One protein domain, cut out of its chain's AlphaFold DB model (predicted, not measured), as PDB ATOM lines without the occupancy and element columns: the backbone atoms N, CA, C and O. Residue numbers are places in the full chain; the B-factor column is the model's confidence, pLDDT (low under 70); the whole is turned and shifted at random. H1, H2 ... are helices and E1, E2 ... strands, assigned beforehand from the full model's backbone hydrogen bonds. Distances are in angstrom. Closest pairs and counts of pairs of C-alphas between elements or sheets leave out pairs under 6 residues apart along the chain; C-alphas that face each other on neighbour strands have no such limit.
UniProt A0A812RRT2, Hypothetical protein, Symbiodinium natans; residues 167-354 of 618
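AT A GLANCE: This is residues 167 to 354 of the 618 residues of the protein "Hypothetical protein" of Symbiodinium natans (UniProt A0A812RRT2). Two strongly twisted sheets, only partly face to face with their strands crossed, make the body of a rod: the five-strand sheet E1 E5 E6 E7 E3 and the sheet of the longer strands E2, E4 and E8. Small helices H1, H4 and H5 lie at one end of the rod and H6 and H7 at the other, while H2 covers one face of the three-strand sheet. The printed part has 188 residues, with seven named helices and eight named strands, in the order H1 E1 E2 H2 E3 H3 E4 E5 H4 H5 E6 E7 E8 H6 H7; the class is mixed. The larger sheet is mixed, the smaller antiparallel. The whole is compact, with a radius of gyration of the C-alphas of 18.0 A and spans of 57 by 28 by 26 A.

IN THESE COORDINATES: The larger sheet has E1, residues 176 to 179, E5, 247 to 250, E6, 285 to 288, E7, 298 to 301, and E3, 215 to 218. The other has E2, residues 182 to 189, 21.6 A long, E4, 235 to 244, 28.3 A, and E8, 307 to 317, 26.3 A. The helices are H1, residues 167 to 172, from C-alpha 167 at (-33.696, -8.392, -7.143); H2, 191 to 200, 14.2 A; H3, 221 to 224; H4, 259 to 265; H5, 275 to 280; H6, 329 to 333; and H7, 342 to 354, 18.1 A, to C-alpha 354 at (-5.178, -1.824, 37.169).

HOW THE PARTS SIT: E5 and E6 are parallel, with N 287 and O 249 2.8 A apart; with H4 and H5 between, they form a strand-helix-strand unit with a right-handed crossover. E6 and E7 form a hairpin, with N 288 and O 298 at 2.8 A. The two sheets make a sandwich, two sheets face to face, strands at 59 degrees; the closest C-alphas of E2 and E3 are Tyr 186 and Ala 218, 5.1 A. E4 is antiparallel to E2, with N 185 and O 241 at 2.8 A, and to E8, with N 240 and O 311 at 2.8 A. H2 and this sheet make two layers, a helix over one face, at a height of 9.0 A; H3 is on the opposite face. H1 and H5 only graze the larger sheet, and H7 the smaller. H4 is close but not clearly touching to H1, and H6 to H2. Every O i to N i+4 pair is within hydrogen-bond range in H1, H2, H4, H5, H6 and H7; H3 is too short for one.

THE WHOLE: The C-alphas farthest apart, of Ser 263 and Ala 353, are 59.1 A apart. The printed part has no cut; the links H2 to E3 and E8 to H6 are long. Mean pLDDT of the printed part is 87.4, under 70 at residues 228 to 234, 319, 335 to 338 and 343 to 354.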
ATOM      1  N   ARG A 167     -35.019  -8.983  -7.382       90.56
ATOM      2  CA  ARG A 167     -33.696  -8.392  -7.143       90.56
ATOM      3  C   ARG A 167     -33.054  -7.849  -8.418       90.56
ATOM      4  O   ARG A 167     -32.505  -6.756  -8.387       90.56
ATOM      5  N   GLU A 168     -33.144  -8.570  -9.532       89.19
ATOM      6  CA  GLU A 168     -32.655  -8.094 -10.832       89.19
ATOM      7  C   GLU A 168     -33.477  -6.899 -11.327       89.19
ATOM      8  O   GLU A 168     -32.915  -5.938 -11.845       89.19
ATOM      9  N   LEU A 169     -34.796  -6.913 -11.113       90.94
ATOM     10  CA  LEU A 169     -35.657  -5.759 -11.384       90.94
ATOM     11  C   LEU A 169     -35.280  -4.553 -10.514       90.94
ATOM     12  O   LEU A 169     -35.152  -3.445 -11.035       90.94
ATOM     13  N   ALA A 170     -35.035  -4.765  -9.218       91.56
ATOM     14  CA  ALA A 170     -34.558  -3.717  -8.321       91.56
ATOM     15  C   ALA A 170     -33.209  -3.143  -8.795       91.56
ATOM     16  O   ALA A 170     -33.058  -1.925  -8.893       91.56
ATOM     17  N   GLN A 171     -32.256  -4.000  -9.168       93.56
ATOM     18  CA  GLN A 171     -30.955  -3.586  -9.703       93.56
ATOM     19  C   GLN A 171     -31.084  -2.790 -11.006       93.56
ATOM     20  O   GLN A 171     -30.445  -1.748 -11.145       93.56
ATOM     21  N   ARG A 172     -31.967  -3.204 -11.924       92.94
ATOM     22  CA  ARG A 172     -32.286  -2.440 -13.145       92.94
ATOM     23  C   ARG A 172     -32.908  -1.076 -12.843       92.94
ATOM     24  O   ARG A 172     -32.683  -0.134 -13.595       92.94
ATOM     25  N   ALA A 173     -33.642  -0.946 -11.739       91.56
ATOM     26  CA  ALA A 173     -34.165   0.335 -11.261       91.56
ATOM     27  C   ALA A 173     -33.104   1.224 -10.575       91.56
ATOM     28  O   ALA A 173     -33.427   2.332 -10.140       91.56
ATOM     29  N   GLY A 174     -31.851   0.760 -10.483       93.38
ATOM     30  CA  GLY A 174     -30.736   1.464  -9.845       93.38
ATOM     31  C   GLY A 174     -30.587   1.179  -8.348       93.38
ATOM     32  O   GLY A 174     -29.790   1.838  -7.682       93.38
ATOM     33  N   LEU A 175     -31.333   0.216  -7.793       94.44
ATOM     34  CA  LEU A 175     -31.192  -0.180  -6.392       94.44
ATOM     35  C   LEU A 175     -30.012  -1.126  -6.202       94.44
ATOM     36  O   LEU A 175     -29.857  -2.121  -6.905       94.44
ATOM     37  N   GLN A 176     -29.220  -0.872  -5.168       96.06
ATOM     38  CA  GLN A 176     -28.200  -1.813  -4.734       96.06
ATOM     39  C   GLN A 176     -28.823  -2.842  -3.785       96.06
ATOM     40  O   GLN A 176     -29.470  -2.491  -2.799       96.06
ATOM     41  N   VAL A 177     -28.617  -4.123  -4.081       95.81
ATOM     42  CA  VAL A 177     -29.064  -5.252  -3.255       95.81
ATOM     43  C   VAL A 177     -27.849  -6.112  -2.935       95.81
ATOM     44  O   VAL A 177     -27.106  -6.477  -3.845       95.81
ATOM     45  N   ALA A 178     -27.645  -6.443  -1.661       96.44
ATOM     46  CA  ALA A 178     -26.490  -7.217  -1.212       96.44
ATOM     47  C   ALA A 178     -26.895  -8.286  -0.195       96.44
ATOM     48  O   ALA A 178     -27.689  -8.021   0.704       96.44
ATOM     49  N   PHE A 179     -26.320  -9.484  -0.304       95.31
ATOM     50  CA  PHE A 179     -26.446 -10.488   0.749       95.31
ATOM     51  C   PHE A 179     -25.550 -10.106   1.929       95.31
ATOM     52  O   PHE A 179     -24.349  -9.895   1.756       95.31
ATOM     53  N   LYS A 180     -26.135 -10.002   3.120       94.62
ATOM     54  CA  LYS A 180     -25.430  -9.697   4.372       94.62
ATOM     55  C   LYS A 180     -25.451 -10.867   5.357       94.62
ATOM     56  O   LYS A 180     -24.597 -10.916   6.235       94.62
ATOM     57  N   GLY A 181     -26.371 -11.821   5.182       93.12
ATOM     58  CA  GLY A 181     -26.481 -13.002   6.038       93.12
ATOM     59  C   GLY A 181     -26.693 -12.633   7.506       93.12
ATOM     60  O   GLY A 181     -27.360 -11.646   7.815       93.12
ATOM     61  N   LYS A 182     -26.113 -13.417   8.415       96.69
ATOM     62  CA  LYS A 182     -26.164 -13.138   9.852       96.69
ATOM     63  C   LYS A 182     -25.035 -12.206  10.264       96.69
ATOM     64  O   LYS A 182     -23.869 -12.496  10.007       96.69
ATOM     65  N   VAL A 183     -25.378 -11.128  10.961       96.50
ATOM     66  CA  VAL A 183     -24.410 -10.174  11.504       96.50
ATOM     67  C   VAL A 183     -24.574 -10.032  13.009       96.50
ATOM     68  O   VAL A 183     -25.683 -10.060  13.542       96.50
ATOM     69  N   ARG A 184     -23.454  -9.839  13.705       97.19
ATOM     70  CA  ARG A 184     -23.471  -9.356  15.085       97.19
ATOM     71  C   ARG A 184     -23.682  -7.848  15.055       97.19
ATOM     72  O   ARG A 184     -22.962  -7.148  14.353       97.19
ATOM     73  N   SER A 185     -24.659  -7.365  15.805       96.88
ATOM     74  CA  SER A 185     -25.038  -5.958  15.810       96.88
ATOM     75  C   SER A 185     -25.514  -5.509  17.188       96.88
ATOM     76  O   SER A 185     -25.705  -6.331  18.089       96.88
ATOM     77  N   TYR A 186     -25.660  -4.200  17.363       96.25
ATOM     78  CA  TYR A 186     -25.879  -3.571  18.659       96.25
ATOM     79  C   TYR A 186     -27.107  -2.664  18.644       96.25
ATOM     80  O   TYR A 186     -27.440  -2.064  17.622       96.25
ATOM     81  N   HIS A 187     -27.791  -2.575  19.781       95.31
ATOM     82  CA  HIS A 187     -28.974  -1.746  19.973       95.31
ATOM     83  C   HIS A 187     -28.914  -1.072  21.346       95.31
ATOM     84  O   HIS A 187     -28.940  -1.754  22.371       95.31
ATOM     85  N   LEU A 188     -28.846   0.260  21.372       92.50
ATOM     86  CA  LEU A 188     -28.945   1.047  22.603       92.50
ATOM     87  C   LEU A 188     -30.399   1.430  22.853       92.50
ATOM     88  O   LEU A 188     -31.079   1.945  21.966       92.50
ATOM     89  N   THR A 189     -30.855   1.214  24.079       92.25
ATOM     90  CA  THR A 189     -32.214   1.548  24.503       92.25
ATOM     91  C   THR A 189     -32.240   1.960  25.977       92.25
ATOM     92  O   THR A 189     -31.231   1.847  26.679       92.25
ATOM     93  N   SER A 190     -33.384   2.456  26.459       90.56
ATOM     94  CA  SER A 190     -33.561   2.774  27.881       90.56
ATOM     95  C   SER A 190     -33.484   1.515  28.747       90.56
ATOM     96  O   SER A 190     -33.704   0.399  28.270       90.56
ATOM     97  N   LYS A 191     -33.214   1.694  30.040       88.69
ATOM     98  CA  LYS A 191     -33.195   0.618  31.038       88.69
ATOM     99  C   LYS A 191     -34.480  -0.216  31.016       88.69
ATOM    100  O   LYS A 191     -34.427  -1.441  30.937       88.69
ATOM    101  N   GLU A 192     -35.634   0.444  31.026       90.50
ATOM    102  CA  GLU A 192     -36.960  -0.183  31.076       90.50
ATOM    103  C   GLU A 192     -37.239  -0.961  29.789       90.50
ATOM    104  O   GLU A 192     -37.735  -2.091  29.813       90.50
ATOM    105  N   ALA A 193     -36.880  -0.374  28.646       92.44
ATOM    106  CA  ALA A 193     -37.022  -1.027  27.358       92.44
ATOM    107  C   ALA A 193     -36.072  -2.225  27.232       92.44
ATOM    108  O   ALA A 193     -36.497  -3.276  26.759       92.44
ATOM    109  N   ALA A 194     -34.827  -2.119  27.701       92.94
ATOM    110  CA  ALA A 194     -33.893  -3.239  27.737       92.94
ATOM    111  C   ALA A 194     -34.425  -4.376  28.608       92.94
ATOM    112  O   ALA A 194     -34.460  -5.515  28.150       92.94
ATOM    113  N   GLN A 195     -34.919  -4.081  29.811       92.25
ATOM    114  CA  GLN A 195     -35.545  -5.081  30.674       92.25
ATOM    115  C   GLN A 195     -36.722  -5.769  29.968       92.25
ATOM    116  O   GLN A 195     -36.771  -7.000  29.904       92.25
ATOM    117  N   SER A 196     -37.630  -4.995  29.363       94.44
ATOM    118  CA  SER A 196     -38.770  -5.536  28.616       94.44
ATOM    119  C   SER A 196     -38.340  -6.404  27.430       94.44
ATOM    120  O   SER A 196     -38.927  -7.468  27.204       94.44
ATOM    121  N   ILE A 197     -37.324  -5.984  26.673       95.25
ATOM    122  CA  ILE A 197     -36.798  -6.722  25.519       95.25
ATOM    123  C   ILE A 197     -36.112  -8.011  25.983       95.25
ATOM    124  O   ILE A 197     -36.343  -9.065  25.395       95.25
ATOM    125  N   MET A 198     -35.323  -7.974  27.058       93.25
ATOM    126  CA  MET A 198     -34.630  -9.155  27.582       93.25
ATOM    127  C   MET A 198     -35.607 -10.203  28.130       93.25
ATOM    128  O   MET A 198     -35.407 -11.395  27.896       93.25
ATOM    129  N   GLN A 199     -36.688  -9.776  28.791       92.19
ATOM    130  CA  GLN A 199     -37.735 -10.674  29.294       92.19
ATOM    131  C   GLN A 199     -38.587 -11.268  28.166       92.19
ATOM    132  O   GLN A 199     -38.824 -12.473  28.128       92.19
ATOM    133  N   SER A 200     -39.042 -10.432  27.227       94.50
ATOM    134  CA  SER A 200     -39.947 -10.858  26.149       94.50
ATOM    135  C   SER A 200     -39.236 -11.454  24.933       94.50
ATOM    136  O   SER A 200     -39.890 -12.031  24.062       94.50
ATOM    137  N   ARG A 201     -37.914 -11.268  24.832       94.00
ATOM    138  CA  ARG A 201     -37.098 -11.549  23.639       94.00
ATOM    139  C   ARG A 201     -37.656 -10.901  22.365       94.00
ATOM    140  O   ARG A 201     -37.498 -11.442  21.276       94.00
ATOM    141  N   THR A 202     -38.336  -9.762  22.506       96.50
ATOM    142  CA  THR A 202     -39.061  -9.093  21.423       96.50
ATOM    143  C   THR A 202     -38.757  -7.597  21.431       96.50
ATOM    144  O   THR A 202     -38.952  -6.911  22.429       96.50
ATOM    145  N   PHE A 203     -38.326  -7.079  20.290       96.69
ATOM    146  CA  PHE A 203     -38.180  -5.662  19.994       96.69
ATOM    147  C   PHE A 203     -39.474  -5.099  19.414       96.69
ATOM    148  O   PHE A 203     -40.193  -5.761  18.660       96.69
ATOM    149  N   ARG A 204     -39.752  -3.834  19.720       96.19
ATOM    150  CA  ARG A 204     -40.791  -3.069  19.030       96.19
ATOM    151  C   ARG A 204     -40.138  -2.272  17.911       96.19
ATOM    152  O   ARG A 204     -39.148  -1.585  18.145       96.19
ATOM    153  N   ALA A 205     -40.694  -2.369  16.710       95.44
ATOM    154  CA  ALA A 205     -40.254  -1.539  15.603       95.44
ATOM    155  C   ALA A 205     -40.531  -0.057  15.904       95.44
ATOM    156  O   ALA A 205     -41.558   0.285  16.498       95.44
ATOM    157  N   SER A 206     -39.616   0.823  15.499       92.25
ATOM    158  CA  SER A 206     -39.824   2.268  15.603       92.25
ATOM    159  C   SER A 206     -40.961   2.693  14.676       92.25
ATOM    160  O   SER A 206     -41.075   2.174  13.578       92.25
ATOM    161  N   ALA A 207     -41.788   3.661  15.072       90.19
ATOM    162  CA  ALA A 207     -42.826   4.207  14.189       90.19
ATOM    163  C   ALA A 207     -42.301   5.297  13.234       90.19
ATOM    164  O   ALA A 207     -42.986   5.663  12.285       90.19
ATOM    165  N   LYS A 208     -41.114   5.858  13.510       89.44
ATOM    166  CA  LYS A 208     -40.565   7.046  12.827       89.44
ATOM    167  C   LYS A 208     -39.116   6.839  12.379       89.44
ATOM    168  O   LYS A 208     -38.306   7.763  12.414       89.44
ATOM    169  N   GLY A 209     -38.771   5.610  12.015       91.12
ATOM    170  CA  GLY A 209     -37.440   5.287  11.529       91.12
ATOM    171  C   GLY A 209     -37.155   5.928  10.169       91.12
ATOM    172  O   GLY A 209     -38.017   5.985   9.292       91.12
ATOM    173  N   MET A 210     -35.924   6.401   9.976       93.50
ATOM    174  CA  MET A 210     -35.491   7.028   8.719       93.50
ATOM    175  C   MET A 210     -35.530   6.056   7.524       93.50
ATOM    176  O   MET A 210     -35.631   6.483   6.378       93.50
ATOM    177  N   LEU A 211     -35.474   4.753   7.797       95.88
ATOM    178  CA  LEU A 211     -35.552   3.670   6.811       95.88
ATOM    179  C   LEU A 211     -36.868   2.883   6.910       95.88
ATOM    180  O   LEU A 211     -36.886   1.715   6.544       95.88
ATOM    181  N   GLY A 212     -37.933   3.474   7.457       96.38
ATOM    182  CA  GLY A 212     -39.219   2.807   7.661       96.38
ATOM    183  C   GLY A 212     -39.463   2.372   9.108       96.38
ATOM    184  O   GLY A 212     -38.633   2.598   9.992       96.38
ATOM    185  N   PRO A 213     -40.622   1.765   9.403       96.62
ATOM    186  CA  PRO A 213     -40.974   1.384  10.753       96.62
ATOM    187  C   PRO A 213     -40.365   0.024  11.121       96.62
ATOM    188  O   PRO A 213     -41.049  -0.998  11.128       96.62
ATOM    189  N   PHE A 214     -39.058   0.007  11.386       97.69
ATOM    190  CA  PHE A 214     -38.264  -1.209  11.598       97.69
ATOM    191  C   PHE A 214     -37.543  -1.234  12.953       97.69
ATOM    192  O   PHE A 214     -37.597  -0.282  13.736       97.69
ATOM    193  N   ILE A 215     -36.886  -2.359  13.245       97.44
ATOM    194  CA  ILE A 215     -35.987  -2.538  14.388       97.44
ATOM    195  C   ILE A 215     -34.570  -2.204  13.919       97.44
ATOM    196  O   ILE A 215     -34.087  -2.816  12.969       97.44
ATOM    197  N   TYR A 216     -33.925  -1.239  14.572       96.62
ATOM    198  CA  TYR A 216     -32.647  -0.667  14.144       96.62
ATOM    199  C   TYR A 216     -31.467  -1.221  14.932       96.62
ATOM    200  O   TYR A 216     -31.546  -1.356  16.153       96.62
ATOM    201  N   PHE A 217     -30.363  -1.466  14.238       96.75
ATOM    202  CA  PHE A 217     -29.115  -1.952  14.806       96.75
ATOM    203  C   PHE A 217     -27.913  -1.187  14.240       96.75
ATOM    204  O   PHE A 217     -27.953  -0.680  13.116       96.75
ATOM    205  N   ALA A 218     -26.832  -1.127  15.013       95.62
ATOM    206  CA  ALA A 218     -25.565  -0.506  14.633       95.62
ATOM    207  C   ALA A 218     -24.397  -1.498  14.690       95.62
ATOM    208  O   ALA A 218     -24.489  -2.536  15.357       95.62
ATOM    209  N   GLY A 219     -23.306  -1.174  13.985       94.19
ATOM    210  CA  GLY A 219     -22.133  -2.046  13.826       94.19
ATOM    211  C   GLY A 219     -21.244  -2.189  15.031       94.19
ATOM    212  O   GLY A 219     -20.596  -3.225  15.188       94.19
ATOM    213  N   SER A 220     -21.291  -1.214  15.921       93.31
ATOM    214  CA  SER A 220     -20.582  -1.263  17.181       93.31
ATOM    215  C   SER A 220     -21.436  -0.695  18.319       93.31
ATOM    216  O   SER A 220     -22.429   0.006  18.070       93.31
ATOM    217  N   PRO A 221     -21.080  -0.991  19.580       90.31
ATOM    218  CA  PRO A 221     -21.670  -0.335  20.743       90.31
ATOM    219  C   PRO A 221     -21.569   1.194  20.665       90.31
ATOM    220  O   PRO A 221     -22.559   1.887  20.886       90.31
ATOM    221  N   GLU A 222     -20.406   1.716  20.271       88.19
ATOM    222  CA  GLU A 222     -20.113   3.155  20.204       88.19
ATOM    223  C   GLU A 222     -20.958   3.845  19.122       88.19
ATOM    224  O   GLU A 222     -21.375   5.004  19.253       88.19
ATOM    225  N   ASP A 223     -21.280   3.113  18.050       89.38
ATOM    226  CA  ASP A 223     -22.148   3.609  16.992       89.38
ATOM    227  C   ASP A 223     -23.586   3.848  17.475       89.38
ATOM    228  O   ASP A 223     -24.284   4.701  16.910       89.38
ATOM    229  N   CYS A 224     -24.007   3.177  18.552       87.12
ATOM    230  CA  CYS A 224     -25.333   3.332  19.141       87.12
ATOM    231  C   CYS A 224     -25.491   4.619  19.969       87.12
ATOM    232  O   CYS A 224     -26.595   5.162  20.032       87.12
ATOM    233  N   GLU A 225     -24.413   5.131  20.574       78.62
ATOM    234  CA  GLU A 225     -24.454   6.250  21.536       78.62
ATOM    235  C   GLU A 225     -25.017   7.551  20.940       78.62
ATOM    236  O   GLU A 225     -25.652   8.337  21.636       78.62
ATOM    237  N   GLY A 226     -24.868   7.758  19.628       70.56
ATOM    238  CA  GLY A 226     -25.395   8.936  18.929       70.56
ATOM    239  C   GLY A 226     -26.853   8.825  18.461       70.56
ATOM    240  O   GLY A 226     -27.382   9.793  17.920       70.56
ATOM    241  N   LYS A 227     -27.495   7.655  18.605       70.12
ATOM    242  CA  LYS A 227     -28.810   7.356  17.996       70.12
ATOM    243  C   LYS A 227     -29.968   7.287  18.980       70.12
ATOM    244  O   LYS A 227     -31.123   7.332  18.560       70.12
ATOM    245  N   ALA A 228     -29.671   7.192  20.270       65.31
ATOM    246  CA  ALA A 228     -30.649   7.337  21.332       65.31
ATOM    247  C   ALA A 228     -31.356   8.699  21.189       65.31
ATOM    248  O   ALA A 228     -30.803   9.734  21.553       65.31
ATOM    249  N   GLN A 229     -32.555   8.718  20.593       53.84
ATOM    250  CA  GLN A 229     -33.355   9.932  20.424       53.84
ATOM    251  C   GLN A 229     -33.823  10.425  21.796       53.84
ATOM    252  O   GLN A 229     -34.886  10.068  22.293       53.84
ATOM    253  N   GLY A 230     -32.973  11.236  22.409       57.88
ATOM    254  CA  GLY A 230     -33.163  11.883  23.692       57.88
ATOM    255  C   GLY A 230     -31.792  12.323  24.174       57.88
ATOM    256  O   GLY A 230     -30.940  11.479  24.425       57.88
ATOM    257  N   ALA A 231     -31.569  13.633  24.294       43.03
ATOM    258  CA  ALA A 231     -30.298  14.267  24.674       43.03
ATOM    259  C   ALA A 231     -29.764  13.878  26.077       43.03
ATOM    260  O   ALA A 231     -28.921  14.567  26.644       43.03
ATOM    261  N   SER A 232     -30.264  12.797  26.673       50.44
ATOM    262  CA  SER A 232     -29.965  12.391  28.033       50.44
ATOM    263  C   SER A 232     -30.297  10.923  28.309       50.44
ATOM    264  O   SER A 232     -30.751  10.620  29.414       50.44
ATOM    265  N   LEU A 233     -30.027   9.975  27.402       55.16
ATOM    266  CA  LEU A 233     -29.704   8.631  27.909       55.16
ATOM    267  C   LEU A 233     -28.318   8.722  28.570       55.16
ATOM    268  O   LEU A 233     -27.327   8.201  28.077       55.16
ATOM    269  N   ARG A 234     -28.250   9.470  29.688       64.50
ATOM    270  CA  ARG A 234     -27.173   9.341  30.667       64.50
ATOM    271  C   ARG A 234     -27.143   7.888  31.107       64.50
ATOM    272  O   ARG A 234     -26.067   7.340  31.230       64.50
ATOM    273  N   GLU A 235     -28.304   7.263  31.251       77.50
ATOM    274  CA  GLU A 235     -28.442   5.854  31.581       77.50
ATOM    275  C   GLU A 235     -29.075   5.089  30.426       77.50
ATOM    276  O   GLU A 235     -30.109   5.493  29.900       77.50
ATOM    277  N   GLY A 236     -28.469   3.973  30.039       87.19
ATOM    278  CA  GLY A 236     -28.993   3.105  28.996       87.19
ATOM    279  C   GLY A 236     -28.310   1.747  28.994       87.19
ATOM    280  O   GLY A 236     -27.281   1.536  29.633       87.19
ATOM    281  N   ALA A 237     -28.896   0.814  28.255       90.44
ATOM    282  CA  ALA A 237     -28.357  -0.529  28.104       90.44
ATOM    283  C   ALA A 237     -28.079  -0.821  26.632       90.44
ATOM    284  O   ALA A 237     -28.926  -0.595  25.763       90.44
ATOM    285  N   VAL A 238     -26.887  -1.352  26.369       92.88
ATOM    286  CA  VAL A 238     -26.484  -1.820  25.046       92.88
ATOM    287  C   VAL A 238     -26.776  -3.310  24.955       92.88
ATOM    288  O   VAL A 238     -26.192  -4.140  25.658       92.88
ATOM    289  N   LEU A 239     -27.685  -3.650  24.052       94.94
ATOM    290  CA  LEU A 239     -28.013  -5.018  23.694       94.94
ATOM    291  C   LEU A 239     -27.162  -5.434  22.494       94.94
ATOM    292  O   LEU A 239     -27.069  -4.699  21.515       94.94
ATOM    293  N   GLN A 240     -26.560  -6.617  22.553       96.06
ATOM    294  CA  GLN A 240     -25.916  -7.266  21.415       96.06
ATOM    295  C   GLN A 240     -26.850  -8.344  20.868       96.06
ATOM    296  O   GLN A 240     -27.354  -9.176  21.625       96.06
ATOM    297  N   ALA A 241     -27.038  -8.362  19.555       97.06
ATOM    298  CA  ALA A 241     -27.882  -9.321  18.867       97.06
ATOM    299  C   ALA A 241     -27.155  -9.962  17.680       97.06
ATOM    300  O   ALA A 241     -26.334  -9.324  17.019       97.06
ATOM    301  N   GLU A 242     -27.478 -11.220  17.390       97.62
ATOM    302  CA  GLU A 242     -27.204 -11.816  16.080       97.62
ATOM    303  C   GLU A 242     -28.461 -11.656  15.223       97.62
ATOM    304  O   GLU A 242     -29.542 -12.108  15.608       97.62
ATOM    305  N   VAL A 243     -28.321 -10.959  14.098       97.94
ATOM    306  CA  VAL A 243     -29.433 -10.536  13.245       97.94
ATOM    307  C   VAL A 243     -29.232 -11.102  11.846       97.94
ATOM    308  O   VAL A 243     -28.219 -10.842  11.204       97.94
ATOM    309  N   ASP A 244     -30.204 -11.872  11.371       97.44
ATOM    310  CA  ASP A 244     -30.275 -12.376  10.006       97.44
ATOM    311  C   ASP A 244     -30.846 -11.308   9.068       97.44
ATOM    312  O   ASP A 244     -32.053 -11.046   8.994       97.44
ATOM    313  N   LEU A 245     -29.938 -10.665   8.347       97.19
ATOM    314  CA  LEU A 245     -30.255  -9.643   7.369       97.19
ATOM    315  C   LEU A 245     -30.668 -10.238   6.019       97.19
ATOM    316  O   LEU A 245     -31.317  -9.537   5.238       97.19
ATOM    317  N   GLY A 246     -30.316 -11.494   5.725       95.81
ATOM    318  CA  GLY A 246     -30.536 -12.097   4.412       95.81
ATOM    319  C   GLY A 246     -29.997 -11.218   3.277       95.81
ATOM    320  O   GLY A 246     -28.841 -10.788   3.301       95.81
ATOM    321  N   TYR A 247     -30.838 -10.942   2.281       96.75
ATOM    322  CA  TYR A 247     -30.613  -9.893   1.291       96.75
ATOM    323  C   TYR A 247     -31.104  -8.546   1.822       96.75
ATOM    324  O   TYR A 247     -32.279  -8.368   2.149       96.75
ATOM    325  N   SER A 248     -30.198  -7.578   1.858       97.62
ATOM    326  CA  SER A 248     -30.470  -6.208   2.270       97.62
ATOM    327  C   SER A 248     -30.600  -5.290   1.063       97.62
ATOM    328  O   SER A 248     -29.784  -5.334   0.138       97.62
ATOM    329  N   LEU A 249     -31.584  -4.396   1.120       97.69
ATOM    330  CA  LEU A 249     -31.623  -3.211   0.273       97.69
ATOM    331  C   LEU A 249     -30.575  -2.211   0.775       97.69
ATOM    332  O   LEU A 249     -30.590  -1.860   1.953       97.69
ATOM    333  N   VAL A 250     -29.663  -1.763  -0.084       96.88
ATOM    334  CA  VAL A 250     -28.583  -0.848   0.301       96.88
ATOM    335  C   VAL A 250     -28.996   0.597   0.014       96.88
ATOM    336  O   VAL A 250     -29.086   1.016  -1.139       96.88
ATOM    337  N   ALA A 251     -29.236   1.367   1.074       95.12
ATOM    338  CA  ALA A 251     -29.613   2.776   1.024       95.12
ATOM    339  C   ALA A 251     -28.373   3.669   1.201       95.12
ATOM    340  O   ALA A 251     -28.035   4.085   2.310       95.12
ATOM    341  N   SER A 252     -27.664   3.947   0.106       93.06
ATOM    342  CA  SER A 252     -26.433   4.755   0.117       93.06
ATOM    343  C   SER A 252     -26.654   6.239  -0.198       93.06
ATOM    344  O   SER A 252     -25.841   7.070   0.198       93.06
ATOM    345  N   GLN A 253     -27.751   6.592  -0.871       92.00
ATOM    346  CA  GLN A 253     -28.056   7.959  -1.311       92.00
ATOM    347  C   GLN A 253     -29.500   8.342  -0.951       92.00
ATOM    348  O   GLN A 253     -30.343   7.451  -0.811       92.00
ATOM    349  N   PRO A 254     -29.833   9.636  -0.788       89.88
ATOM    350  CA  PRO A 254     -31.215  10.090  -0.634       89.88
ATOM    351  C   PRO A 254     -32.124   9.620  -1.783       89.88
ATOM    352  O   PRO A 254     -31.744   9.696  -2.944       89.88
ATOM    353  N   MET A 255     -33.362   9.206  -1.478       90.94
ATOM    354  CA  MET A 255     -34.311   8.690  -2.486       90.94
ATOM    355  C   MET A 255     -34.552   9.662  -3.659       90.94
ATOM    356  O   MET A 255     -34.694   9.239  -4.802       90.94
ATOM    357  N   ARG A 256     -34.543  10.974  -3.388       88.94
ATOM    358  CA  ARG A 256     -34.689  12.035  -4.403       88.94
ATOM    359  C   ARG A 256     -33.605  12.018  -5.488       88.94
ATOM    360  O   ARG A 256     -33.846  12.535  -6.572       88.94
ATOM    361  N   ASP A 257     -32.447  11.428  -5.197       90.06
ATOM    362  CA  ASP A 257     -31.315  11.353  -6.121       90.06
ATOM    363  C   ASP A 257     -31.401  10.088  -7.009       90.06
ATOM    364  O   ASP A 257     -30.662   9.959  -7.981       90.06
ATOM    365  N   ILE A 258     -32.351   9.181  -6.724       88.12
ATOM    366  CA  ILE A 258     -32.618   7.933  -7.460       88.12
ATOM    367  C   ILE A 258     -34.121   7.780  -7.799       88.12
ATOM    368  O   ILE A 258     -34.786   6.840  -7.355       88.12
ATOM    369  N   PRO A 259     -34.709   8.678  -8.612       89.56
ATOM    370  CA  PRO A 259     -36.156   8.710  -8.863       89.56
ATOM    371  C   PRO A 259     -36.722   7.424  -9.497       89.56
ATOM    372  O   PRO A 259     -37.880   7.069  -9.257       89.56
ATOM    373  N   THR A 260     -35.913   6.689 -10.268       92.31
ATOM    374  CA  THR A 260     -36.279   5.375 -10.827       92.31
ATOM    375  C   THR A 260     -36.499   4.334  -9.733       92.31
ATOM    376  O   THR A 260     -37.465   3.575  -9.796       92.31
ATOM    377  N   ALA A 261     -35.661   4.340  -8.696       90.69
ATOM    378  CA  ALA A 261     -35.804   3.469  -7.539       90.69
ATOM    379  C   ALA A 261     -37.062   3.808  -6.730       90.69
ATOM    380  O   ALA A 261     -37.818   2.903  -6.383       90.69
ATOM    381  N   GLY A 262     -37.330   5.098  -6.491       92.50
ATOM    382  CA  GLY A 262     -38.557   5.540  -5.818       92.50
ATOM    383  C   GLY A 262     -39.815   5.103  -6.570       92.50
ATOM    384  O   GLY A 262     -40.729   4.527  -5.980       92.50
ATOM    385  N   SER A 263     -39.815   5.260  -7.898       94.06
ATOM    386  CA  SER A 263     -40.911   4.815  -8.772       94.06
ATOM    387  C   SER A 263     -41.092   3.295  -8.750       94.06
ATOM    388  O   SER A 263     -42.213   2.807  -8.610       94.06
ATOM    389  N   PHE A 264     -39.996   2.531  -8.827       94.69
ATOM    390  CA  PHE A 264     -40.035   1.070  -8.745       94.69
ATOM    391  C   PHE A 264     -40.586   0.591  -7.400       94.69
ATOM    392  O   PHE A 264     -41.453  -0.282  -7.359       94.69
ATOM    393  N   LEU A 265     -40.132   1.174  -6.291       95.12
ATOM    394  CA  LEU A 265     -40.580   0.808  -4.947       95.12
ATOM    395  C   LEU A 265     -41.975   1.351  -4.610       95.12
ATOM    396  O   LEU A 265     -42.634   0.805  -3.728       95.12
ATOM    397  N   GLY A 266     -42.447   2.374  -5.326       96.00
ATOM    398  CA  GLY A 266     -43.695   3.072  -5.026       96.00
ATOM    399  C   GLY A 266     -43.595   3.941  -3.770       96.00
ATOM    400  O   GLY A 266     -44.564   4.032  -3.020       96.00
ATOM    401  N   ILE A 267     -42.424   4.533  -3.515       95.88
ATOM    402  CA  ILE A 267     -42.161   5.379  -2.345       95.88
ATOM    403  C   ILE A 267     -41.459   6.678  -2.747       95.88
ATOM    404  O   ILE A 267     -40.688   6.724  -3.701       95.88
ATOM    405  N   ASP A 268     -41.703   7.731  -1.978       95.00
ATOM    406  CA  ASP A 268     -41.118   9.065  -2.148       95.00
ATOM    407  C   ASP A 268     -39.887   9.308  -1.255       95.00
ATOM    408  O   ASP A 268     -39.075  10.198  -1.512       95.00
ATOM    409  N   SER A 269     -39.728   8.508  -0.200       95.88
ATOM    410  CA  SER A 269     -38.663   8.632   0.790       95.88
ATOM    411  C   SER A 269     -38.316   7.286   1.427       95.88
ATOM    412  O   SER A 269     -39.144   6.378   1.489       95.88
ATOM    413  N   TRP A 270     -37.095   7.161   1.957       96.19
ATOM    414  CA  TRP A 270     -36.665   5.949   2.665       96.19
ATOM    415  C   TRP A 270     -37.480   5.659   3.930       96.19
ATOM    416  O   TRP A 270     -37.659   4.497   4.280       96.19
ATOM    417  N   SER A 271     -38.039   6.681   4.581       95.81
ATOM    418  CA  SER A 271     -38.905   6.512   5.753       95.81
ATOM    419  C   SER A 271     -40.272   5.915   5.415       95.81
ATOM    420  O   SER A 271     -40.963   5.438   6.309       95.81
ATOM    421  N   SER A 272     -40.653   5.914   4.133       96.44
ATOM    422  CA  SER A 272     -41.867   5.267   3.623       96.44
ATOM    423  C   SER A 272     -41.653   3.777   3.317       96.44
ATOM    424  O   SER A 272     -42.582   3.105   2.865       96.44
ATOM    425  N   LEU A 273     -40.443   3.238   3.535       97.06
ATOM    426  CA  LEU A 273     -40.194   1.806   3.403       97.06
ATOM    427  C   LEU A 273     -41.118   1.021   4.335       97.06
ATOM    428  O   LEU A 273     -41.307   1.357   5.498       97.06
ATOM    429  N   THR A 274     -41.657  -0.071   3.811       96.88
ATOM    430  CA  THR A 274     -42.392  -1.069   4.581       96.88
ATOM    431  C   THR A 274     -41.838  -2.442   4.256       96.88
ATOM    432  O   THR A 274     -41.100  -2.630   3.287       96.88
ATOM    433  N   GLU A 275     -42.223  -3.429   5.047       96.44
ATOM    434  CA  GLU A 275     -41.863  -4.813   4.784       96.44
ATOM    435  C   GLU A 275     -42.303  -5.290   3.387       96.44
ATOM    436  O   GLU A 275     -41.524  -5.921   2.673       96.44
ATOM    437  N   GLY A 276     -43.517  -4.936   2.949       94.31
ATOM    438  CA  GLY A 276     -43.998  -5.274   1.605       94.31
ATOM    439  C   GLY A 276     -43.141  -4.653   0.497       94.31
ATOM    440  O   GLY A 276     -42.893  -5.288  -0.526       94.31
ATOM    441  N   VAL A 277     -42.622  -3.442   0.725       96.25
ATOM    442  CA  VAL A 277     -41.715  -2.763  -0.213       96.25
ATOM    443  C   VAL A 277     -40.349  -3.457  -0.269       96.25
ATOM    444  O   VAL A 277     -39.804  -3.630  -1.358       96.25
ATOM    445  N   LEU A 278     -39.814  -3.924   0.865       96.62
ATOM    446  CA  LEU A 278     -38.584  -4.729   0.874       96.62
ATOM    447  C   LEU A 278     -38.771  -6.040   0.105       96.62
ATOM    448  O   LEU A 278     -37.945  -6.375  -0.746       96.62
ATOM    449  N   HIS A 279     -39.891  -6.735   0.323       93.06
ATOM    450  CA  HIS A 279     -40.215  -7.956  -0.416       93.06
ATOM    451  C   HIS A 279     -40.343  -7.716  -1.923       93.06
ATOM    452  O   HIS A 279     -39.867  -8.542  -2.701       93.06
ATOM    453  N   LYS A 280     -40.895  -6.570  -2.347       91.62
ATOM    454  CA  LYS A 280     -40.945  -6.175  -3.763       91.62
ATOM    455  C   LYS A 280     -39.553  -6.065  -4.393       91.62
ATOM    456  O   LYS A 280     -39.393  -6.399  -5.561       91.62
ATOM    457  N   ALA A 281     -38.546  -5.648  -3.625       93.25
ATOM    458  CA  ALA A 281     -37.143  -5.624  -4.054       93.25
ATOM    459  C   ALA A 281     -36.419  -6.976  -3.879       93.25
ATOM    460  O   ALA A 281     -35.239  -7.095  -4.204       93.25
ATOM    461  N   GLY A 282     -37.100  -8.002  -3.358       93.12
ATOM    462  CA  GLY A 282     -36.501  -9.290  -3.013       93.12
ATOM    463  C   GLY A 282     -35.555  -9.232  -1.806       93.12
ATOM    464  O   GLY A 282     -34.647 -10.058  -1.710       93.12
ATOM    465  N   CYS A 283     -35.761  -8.270  -0.904       96.88
ATOM    466  CA  CYS A 283     -34.958  -8.052   0.298       96.88
ATOM    467  C   CYS A 283     -35.741  -8.409   1.572       96.88
ATOM    468  O   CYS A 283     -36.968  -8.332   1.608       96.88
ATOM    469  N   GLN A 284     -35.023  -8.770   2.637       97.25
ATOM    470  CA  GLN A 284     -35.564  -9.031   3.980       97.25
ATOM    471  C   GLN A 284     -35.180  -7.941   4.989       97.25
ATOM    472  O   GLN A 284     -35.696  -7.910   6.104       97.25
ATOM    473  N   SER A 285     -34.250  -7.062   4.626       98.06
ATOM    474  CA  SER A 285     -33.744  -6.002   5.493       98.06
ATOM    475  C   SER A 285     -33.296  -4.797   4.672       98.06
ATOM    476  O   SER A 285     -33.285  -4.825   3.436       98.06
ATOM    477  N   VAL A 286     -32.906  -3.732   5.362       97.88
ATOM    478  CA  VAL A 286     -32.267  -2.559   4.769       97.88
ATOM    479  C   VAL A 286     -30.944  -2.283   5.479       97.88
ATOM    480  O   VAL A 286     -30.831  -2.435   6.696       97.88
ATOM    481  N   TYR A 287     -29.938  -1.900   4.702       97.44
ATOM    482  CA  TYR A 287     -28.619  -1.486   5.162       97.44
ATOM    483  C   TYR A 287     -28.340  -0.078   4.646       97.44
ATOM    484  O   TYR A 287     -28.342   0.145   3.438       97.44
ATOM    485  N   ALA A 288     -28.077   0.865   5.542       95.94
ATOM    486  CA  ALA A 288     -27.565   2.177   5.184       95.94
ATOM    487  C   ALA A 288     -26.080   2.242   5.542       95.94
ATOM    488  O   ALA A 288     -25.699   2.080   6.700       95.94
ATOM    489  N   ALA A 289     -25.245   2.440   4.524       90.81
ATOM    490  CA  ALA A 289     -23.804   2.544   4.697       90.81
ATOM    491  C   ALA A 289     -23.416   3.923   5.246       90.81
ATOM    492  O   ALA A 289     -24.001   4.949   4.876       90.81
ATOM    493  N   ALA A 290     -22.386   3.945   6.087       87.00
ATOM    494  CA  ALA A 290     -21.740   5.155   6.557       87.00
ATOM    495  C   ALA A 290     -21.253   6.009   5.376       87.00
ATOM    496  O   ALA A 290     -20.863   5.492   4.328       87.00
ATOM    497  N   ARG A 291     -21.213   7.332   5.583       83.12
ATOM    498  CA  ARG A 291     -20.772   8.344   4.596       83.12
ATOM    499  C   ARG A 291     -21.724   8.541   3.411       83.12
ATOM    500  O   ARG A 291     -21.349   9.175   2.428       83.12
ATOM    501  N   GLY A 292     -22.948   8.033   3.524       84.25
ATOM    502  CA  GLY A 292     -24.034   8.270   2.580       84.25
ATOM    503  C   GLY A 292     -25.209   8.958   3.264       84.25
ATOM    504  O   GLY A 292     -25.110  10.090   3.729       84.25
ATOM    505  N   LEU A 293     -26.327   8.238   3.355       88.75
ATOM    506  CA  LEU A 293     -27.541   8.692   4.038       88.75
ATOM    507  C   LEU A 293     -27.343   8.884   5.554       88.75
ATOM    508  O   LEU A 293     -28.034   9.690   6.173       88.75
ATOM    509  N   VAL A 294     -26.401   8.142   6.138       91.19
ATOM    510  CA  VAL A 294     -26.115   8.093   7.575       91.19
ATOM    511  C   VAL A 294     -24.632   8.320   7.845       91.19
ATOM    512  O   VAL A 294     -23.765   7.985   7.035       91.19
ATOM    513  N   SER A 295     -24.323   8.880   9.014       89.75
ATOM    514  CA  SER A 295     -22.939   9.090   9.459       89.75
ATOM    515  C   SER A 295     -22.227   7.793   9.855       89.75
ATOM    516  O   SER A 295     -20.999   7.763   9.886       89.75
ATOM    517  N   ARG A 296     -22.986   6.732  10.150       91.94
ATOM    518  CA  ARG A 296     -22.526   5.429  10.652       91.94
ATOM    519  C   ARG A 296     -23.353   4.318  10.027       91.94
ATOM    520  O   ARG A 296     -24.516   4.555   9.715       91.94
ATOM    521  N   ASP A 297     -22.784   3.124   9.917       93.81
ATOM    522  CA  ASP A 297     -23.500   1.964   9.398       93.81
ATOM    523  C   ASP A 297     -24.766   1.683  10.221       93.81
ATOM    524  O   ASP A 297     -24.787   1.758  11.454       93.81
ATOM    525  N   GLU A 298     -25.854   1.382   9.520       95.50
ATOM    526  CA  GLU A 298     -27.147   1.108  10.127       95.50
ATOM    527  C   GLU A 298     -27.841  -0.045   9.419       95.50
ATOM    528  O   GLU A 298     -27.954  -0.072   8.193       95.50
ATOM    529  N   TRP A 299     -28.351  -0.982  10.208       96.75
ATOM    530  CA  TRP A 299     -29.200  -2.057   9.719       96.75
ATOM    531  C   TRP A 299     -30.591  -1.894  10.290       96.75
ATOM    532  O   TRP A 299     -30.747  -1.519  11.452       96.75
ATOM    533  N   ALA A 300     -31.604  -2.209   9.492       97.75
ATOM    534  CA  ALA A 300     -32.958  -2.294   9.996       97.75
ATOM    535  C   ALA A 300     -33.679  -3.536   9.471       97.75
ATOM    536  O   ALA A 300     -33.581  -3.883   8.289       97.75
ATOM    537  N   VAL A 301     -34.400  -4.205  10.369       98.31
ATOM    538  CA  VAL A 301     -35.161  -5.425  10.079       98.31
ATOM    539  C   VAL A 301     -36.635  -5.261  10.465       98.31
ATOM    540  O   VAL A 301     -36.932  -4.666  11.506       98.31
ATOM    541  N   PRO A 302     -37.578  -5.775   9.656       97.81
ATOM    542  CA  PRO A 302     -39.006  -5.686   9.948       97.81
ATOM    543  C   PRO A 302     -39.481  -6.661  11.033       97.81
ATOM    544  O   PRO A 302     -40.457  -6.364  11.721       97.81
ATOM    545  N   ARG A 303     -38.831  -7.825  11.198       97.44
ATOM    546  CA  ARG A 303     -39.346  -8.911  12.049       97.44
ATOM    547  C   ARG A 303     -38.402  -9.296  13.181       97.44
ATOM    548  O   ARG A 303     -37.210  -9.492  12.983       97.44
ATOM    549  N   ASN A 304     -38.984  -9.586  14.345       97.56
ATOM    550  CA  ASN A 304     -38.271 -10.198  15.472       97.56
ATOM    551  C   ASN A 304     -37.718 -11.593  15.163       97.56
ATOM    552  O   ASN A 304     -36.711 -11.986  15.737       97.56
ATOM    553  N   SER A 305     -38.338 -12.335  14.241       96.38
ATOM    554  CA  SER A 305     -37.852 -13.659  13.831       96.38
ATOM    555  C   SER A 305     -36.475 -13.621  13.162       96.38
ATOM    556  O   SER A 305     -35.852 -14.665  13.025       96.38
ATOM    557  N   GLN A 306     -36.003 -12.442  12.741       97.44
ATOM    558  CA  GLN A 306     -34.654 -12.252  12.202       97.44
ATOM    559  C   GLN A 306     -33.593 -12.134  13.303       97.44
ATOM    560  O   GLN A 306     -32.413 -12.080  12.996       97.44
ATOM    561  N   ILE A 307     -33.976 -12.092  14.578       97.75
ATOM    562  CA  ILE A 307     -33.048 -11.950  15.700       97.75
ATOM    563  C   ILE A 307     -32.864 -13.333  16.329       97.75
ATOM    564  O   ILE A 307     -33.742 -13.826  17.036       97.75
ATOM    565  N   SER A 308     -31.735 -13.984  16.041       94.50
ATOM    566  CA  SER A 308     -31.454 -15.364  16.471       94.50
ATOM    567  C   SER A 308     -30.878 -15.441  17.883       94.50
ATOM    568  O   SER A 308     -31.062 -16.442  18.576       94.50
ATOM    569  N   SER A 309     -30.182 -14.394  18.329       95.19
ATOM    570  CA  SER A 309     -29.643 -14.314  19.684       95.19
ATOM    571  C   SER A 309     -29.686 -12.893  20.227       95.19
ATOM    572  O   SER A 309     -29.684 -11.922  19.472       95.19
ATOM    573  N   LEU A 310     -29.741 -12.791  21.555       95.38
ATOM    574  CA  LEU A 310     -29.796 -11.527  22.273       95.38
ATOM    575  C   LEU A 310     -29.074 -11.658  23.620       95.38
ATOM    576  O   LEU A 310     -29.393 -12.545  24.422       95.38
ATOM    577  N   THR A 311     -28.143 -10.744  23.854       94.00
ATOM    578  CA  THR A 311     -27.226 -10.699  24.995       94.00
ATOM    579  C   THR A 311     -27.168  -9.265  25.508       94.00
ATOM    580  O   THR A 311     -27.093  -8.326  24.716       94.00
ATOM    581  N   LEU A 312     -27.180  -9.075  26.826       91.75
ATOM    582  CA  LEU A 312     -26.922  -7.762  27.416       91.75
ATOM    583  C   LEU A 312     -25.406  -7.545  27.453       91.75
ATOM    584  O   LEU A 312     -24.693  -8.320  28.094       91.75
ATOM    585  N   LYS A 313     -24.912  -6.547  26.714       89.31
ATOM    586  CA  LYS A 313     -23.471  -6.356  26.515       89.31
ATOM    587  C   LYS A 313     -22.865  -5.354  27.484       89.31
ATOM    588  O   LYS A 313     -21.751  -5.582  27.941       89.31
ATOM    589  N   GLY A 314     -23.592  -4.285  27.783       85.25
ATOM    590  CA  GLY A 314     -23.109  -3.211  28.637       85.25
ATOM    591  C   GLY A 314     -24.251  -2.391  29.213       85.25
ATOM    592  O   GLY A 314     -25.330  -2.300  28.618       85.25
ATOM    593  N   TYR A 315     -23.986  -1.785  30.362       81.06
ATOM    594  CA  TYR A 315     -24.816  -0.746  30.951       81.06
ATOM    595  C   TYR A 315     -23.970   0.520  31.040       81.06
ATOM    596  O   TYR A 315     -22.859   0.483  31.576       81.06
ATOM    597  N   ALA A 316     -24.463   1.612  30.465       74.75
ATOM    598  CA  ALA A 316     -23.776   2.893  30.490       74.75
ATOM    599  C   ALA A 316     -24.513   3.841  31.430       74.75
ATOM    600  O   ALA A 316     -25.733   3.982  31.330       74.75
ATOM    601  N   GLU A 317     -23.765   4.502  32.312       72.56
ATOM    602  CA  GLU A 317     -24.245   5.596  33.151       72.56
ATOM    603  C   GLU A 317     -23.331   6.817  32.977       72.56
ATOM    604  O   GLU A 317     -22.108   6.742  33.078       72.56
ATOM    605  N   SER A 318     -23.927   7.961  32.650       72.19
ATOM    606  CA  SER A 318     -23.261   9.212  32.282       72.19
ATOM    607  C   SER A 318     -22.155   9.047  31.224       72.19
ATOM    608  O   SER A 318     -21.124   9.716  31.288       72.19
ATOM    609  N   GLY A 319     -22.365   8.150  30.252       67.50
ATOM    610  CA  GLY A 319     -21.399   7.872  29.181       67.50
ATOM    611  C   GLY A 319     -20.179   7.052  29.618       67.50
ATOM    612  O   GLY A 319     -19.177   7.030  28.909       67.50
ATOM    613  N   ARG A 320     -20.228   6.397  30.787       73.12
ATOM    614  CA  ARG A 320     -19.216   5.429  31.230       73.12
ATOM    615  C   ARG A 320     -19.831   4.040  31.322       73.12
ATOM    616  O   ARG A 320     -20.907   3.880  31.893       73.12
ATOM    617  N   GLU A 321     -19.136   3.043  30.780       76.06
ATOM    618  CA  GLU A 321     -19.499   1.636  30.953       76.06
ATOM    619  C   GLU A 321     -19.298   1.242  32.423       76.06
ATOM    620  O   GLU A 321     -18.220   1.443  32.990       76.06
ATOM    621  N   LEU A 322     -20.352   0.727  33.059       77.69
ATOM    622  CA  LEU A 322     -20.294   0.298  34.451       77.69
ATOM    623  C   LEU A 322     -19.752  -1.134  34.564       77.69
ATOM    624  O   LEU A 322     -20.112  -1.992  33.747       77.69
ATOM    625  N   PRO A 323     -18.961  -1.441  35.609       81.38
ATOM    626  CA  PRO A 323     -18.652  -2.820  35.964       81.38
ATOM    627  C   PRO A 323     -19.926  -3.622  36.237       81.38
ATOM    628  O   PRO A 323     -20.890  -3.082  36.772       81.38
ATOM    629  N   TYR A 324     -19.914  -4.924  35.946       79.56
ATOM    630  CA  TYR A 324     -21.093  -5.786  36.104       79.56
ATOM    631  C   TYR A 324     -21.678  -5.810  37.522       79.56
ATOM    632  O   TYR A 324     -22.890  -5.852  37.672       79.56
ATOM    633  N   TRP A 325     -20.849  -5.736  38.567       82.00
ATOM    634  CA  TRP A 325     -21.330  -5.668  39.958       82.00
ATOM    635  C   TRP A 325     -21.971  -4.319  40.323       82.00
ATOM    636  O   TRP A 325     -22.546  -4.187  41.397       82.00
ATOM    637  N   CYS A 326     -21.851  -3.313  39.457       84.44
ATOM    638  CA  CYS A 326     -22.547  -2.033  39.564       84.44
ATOM    639  C   CYS A 326     -23.785  -1.977  38.661       84.44
ATOM    640  O   CYS A 326     -24.407  -0.921  38.548       84.44
ATOM    641  N   TRP A 327     -24.121  -3.062  37.958       85.56
ATOM    642  CA  TRP A 327     -25.313  -3.073  37.123       85.56
ATOM    643  C   TRP A 327     -26.571  -3.079  37.996       85.56
ATOM    644  O   TRP A 327     -26.542  -3.569  39.124       85.56
ATOM    645  N   PRO A 328     -27.697  -2.533  37.506       85.06
ATOM    646  CA  PRO A 328     -28.905  -2.462  38.317       85.06
ATOM    647  C   PRO A 328     -29.430  -3.852  38.703       85.06
ATOM    648  O   PRO A 328     -29.393  -4.774  37.887       85.06
ATOM    649  N   ASP A 329     -30.048  -3.965  39.883       86.44
ATOM    650  CA  ASP A 329     -30.552  -5.228  40.449       86.44
ATOM    651  C   ASP A 329     -31.440  -6.041  39.506       86.44
ATOM    652  O   ASP A 329     -31.416  -7.268  39.544       86.44
ATOM    653  N   TRP A 330     -32.202  -5.391  38.616       85.06
ATOM    654  CA  TRP A 330     -33.029  -6.113  37.645       85.06
ATOM    655  C   TRP A 330     -32.189  -7.004  36.727       85.06
ATOM    656  O   TRP A 330     -32.665  -8.059  36.323       85.06
ATOM    657  N   VAL A 331     -30.946  -6.623  36.412       85.69
ATOM    658  CA  VAL A 331     -30.057  -7.449  35.596       85.69
ATOM    659  C   VAL A 331     -29.668  -8.716  36.349       85.69
ATOM    660  O   VAL A 331     -29.710  -9.803  35.778       85.69
ATOM    661  N   HIS A 332     -29.366  -8.592  37.641       84.56
ATOM    662  CA  HIS A 332     -29.086  -9.736  38.505       84.56
ATOM    663  C   HIS A 332     -30.338 -10.602  38.722       84.56
ATOM    664  O   HIS A 332     -30.262 -11.829  38.657       84.56
ATOM    665  N   ALA A 333     -31.507  -9.976  38.876       82.69
ATOM    666  CA  ALA A 333     -32.794 -10.648  39.040       82.69
ATOM    667  C   ALA A 333     -33.240 -11.418  37.788       82.69
ATOM    668  O   ALA A 333     -34.021 -12.363  37.895       82.69
ATOM    669  N   LEU A 334     -32.741 -11.055  36.600       77.44
ATOM    670  CA  LEU A 334     -32.993 -11.835  35.392       77.44
ATOM    671  C   LEU A 334     -32.290 -13.204  35.405       77.44
ATOM    672  O   LEU A 334     -32.679 -14.074  34.624       77.44
ATOM    673  N   GLY A 335     -31.320 -13.436  36.298       64.75
ATOM    674  CA  GLY A 335     -30.688 -14.743  36.503       64.75
ATOM    675  C   GLY A 335     -30.155 -15.389  35.215       64.75
ATOM    676  O   GLY A 335     -29.914 -14.723  34.207       64.75
ATOM    677  N   GLY A 336     -30.012 -16.721  35.210       65.12
ATOM    678  CA  GLY A 336     -29.525 -17.508  34.060       65.12
ATOM    679  C   GLY A 336     -30.356 -17.396  32.766       65.12
ATOM    680  O   GLY A 336     -30.020 -18.030  31.767       65.12
ATOM    681  N   VAL A 337     -31.427 -16.592  32.752       66.56
ATOM    682  CA  VAL A 337     -32.208 -16.260  31.550       66.56
ATOM    683  C   VAL A 337     -31.428 -15.318  30.634       66.56
ATOM    684  O   VAL A 337     -31.627 -15.348  29.418       66.56
ATOM    685  N   VAL A 338     -30.527 -14.495  31.178       68.38
ATOM    686  CA  VAL A 338     -29.703 -13.565  30.404       68.38
ATOM    687  C   VAL A 338     -28.312 -14.145  30.226       68.38
ATOM    688  O   VAL A 338     -27.582 -14.367  31.186       68.38
ATOM    689  N   ARG A 339     -27.906 -14.329  28.967       74.94
ATOM    690  CA  ARG A 339     -26.482 -14.437  28.663       74.94
ATOM    691  C   ARG A 339     -25.892 -13.046  28.870       74.94
ATOM    692  O   ARG A 339     -26.211 -12.130  28.112       74.94
ATOM    693  N   VAL A 340     -25.109 -12.896  29.929       75.19
ATOM    694  CA  VAL A 340     -24.219 -11.753  30.130       75.19
ATOM    695  C   VAL A 340     -22.903 -12.109  29.459       75.19
ATOM    696  O   VAL A 340     -22.404 -13.226  29.601       75.19
ATOM    697  N   ASP A 341     -22.357 -11.187  28.675       74.19
ATOM    698  CA  ASP A 341     -21.049 -11.402  28.076       74.19
ATOM    699  C   ASP A 341     -19.960 -11.237  29.145       74.19
ATOM    700  O   ASP A 341     -19.560 -10.118  29.474       74.19
ATOM    701  N   MET A 342     -19.482 -12.359  29.687       71.06
ATOM    702  CA  MET A 342     -18.469 -12.380  30.748       71.06
ATOM    703  C   MET A 342     -17.157 -11.697  30.334       71.06
ATOM    704  O   MET A 342     -16.481 -11.122  31.178       71.06
ATOM    705  N   ALA A 343     -16.833 -11.616  29.039       66.88
ATOM    706  CA  ALA A 343     -15.644 -10.886  28.599       66.88
ATOM    707  C   ALA A 343     -15.778  -9.361  28.792       66.88
ATOM    708  O   ALA A 343     -14.773  -8.656  28.871       66.88
ATOM    709  N   ALA A 344     -17.003  -8.821  28.864       62.56
ATOM    710  CA  ALA A 344     -17.209  -7.434  29.292       62.56
ATOM    711  C   ALA A 344     -16.913  -7.268  30.794       62.56
ATOM    712  O   ALA A 344     -16.277  -6.292  31.188       62.56
ATOM    713  N   VAL A 345     -17.287  -8.264  31.604       60.66
ATOM    714  CA  VAL A 345     -17.015  -8.318  33.052       60.66
ATOM    715  C   VAL A 345     -15.509  -8.311  33.331       60.66
ATOM    716  O   VAL A 345     -15.040  -7.560  34.191       60.66
ATOM    717  N   ASP A 346     -14.733  -9.068  32.553       64.94
ATOM    718  CA  ASP A 346     -13.287  -9.204  32.753       64.94
ATOM    719  C   ASP A 346     -12.501  -7.950  32.351       64.94
ATOM    720  O   ASP A 346     -11.534  -7.587  33.019       64.94
ATOM    721  N   ARG A 347     -12.923  -7.225  31.304       64.12
ATOM    722  CA  ARG A 347     -12.249  -5.979  30.882       64.12
ATOM    723  C   ARG A 347     -12.350  -4.879  31.930       64.12
ATOM    724  O   ARG A 347     -11.371  -4.176  32.173       64.12
ATOM    725  N   VAL A 348     -13.510  -4.755  32.572       58.12
ATOM    726  CA  VAL A 348     -13.698  -3.774  33.644       58.12
ATOM    727  C   VAL A 348     -13.035  -4.247  34.935       58.12
ATOM    728  O   VAL A 348     -12.457  -3.429  35.641       58.12
ATOM    729  N   SER A 349     -13.009  -5.556  35.205       58.91
ATOM    730  CA  SER A 349     -12.229  -6.132  36.311       58.91
ATOM    731  C   SER A 349     -10.731  -5.892  36.148       58.91
ATOM    732  O   SER A 349     -10.076  -5.522  37.112       58.91
ATOM    733  N   ALA A 350     -10.188  -6.016  34.935       60.25
ATOM    734  CA  ALA A 350      -8.787  -5.726  34.642       60.25
ATOM    735  C   ALA A 350      -8.473  -4.226  34.741       60.25
ATOM    736  O   ALA A 350      -7.423  -3.856  35.260       60.25
ATOM    737  N   ALA A 351      -9.387  -3.350  34.307       59.25
ATOM    738  CA  ALA A 351      -9.252  -1.907  34.493       59.25
ATOM    739  C   ALA A 351      -9.345  -1.513  35.979       59.25
ATOM    740  O   ALA A 351      -8.517  -0.749  36.465       59.25
ATOM    741  N   ALA A 352     -10.286  -2.087  36.732       57.53
ATOM    742  CA  ALA A 352     -10.432  -1.875  38.169       57.53
ATOM    743  C   ALA A 352      -9.244  -2.454  38.952       57.53
ATOM    744  O   ALA A 352      -8.745  -1.798  39.857       57.53
ATOM    745  N   ALA A 353      -8.727  -3.621  38.564       57.94
ATOM    746  CA  ALA A 353      -7.514  -4.212  39.118       57.94
ATOM    747  C   ALA A 353      -6.267  -3.407  38.739       57.94
ATOM    748  O   ALA A 353      -5.374  -3.288  39.556       57.94
ATOM    749  N   SER A 354      -6.218  -2.788  37.557       55.72
ATOM    750  CA  SER A 354      -5.178  -1.824  37.169       55.72
ATOM    751  C   SER A 354      -5.285  -0.493  37.923       55.72
ATOM    752  O   SER A 354      -4.292   0.224  38.009       55.72
TER     753      SER A 354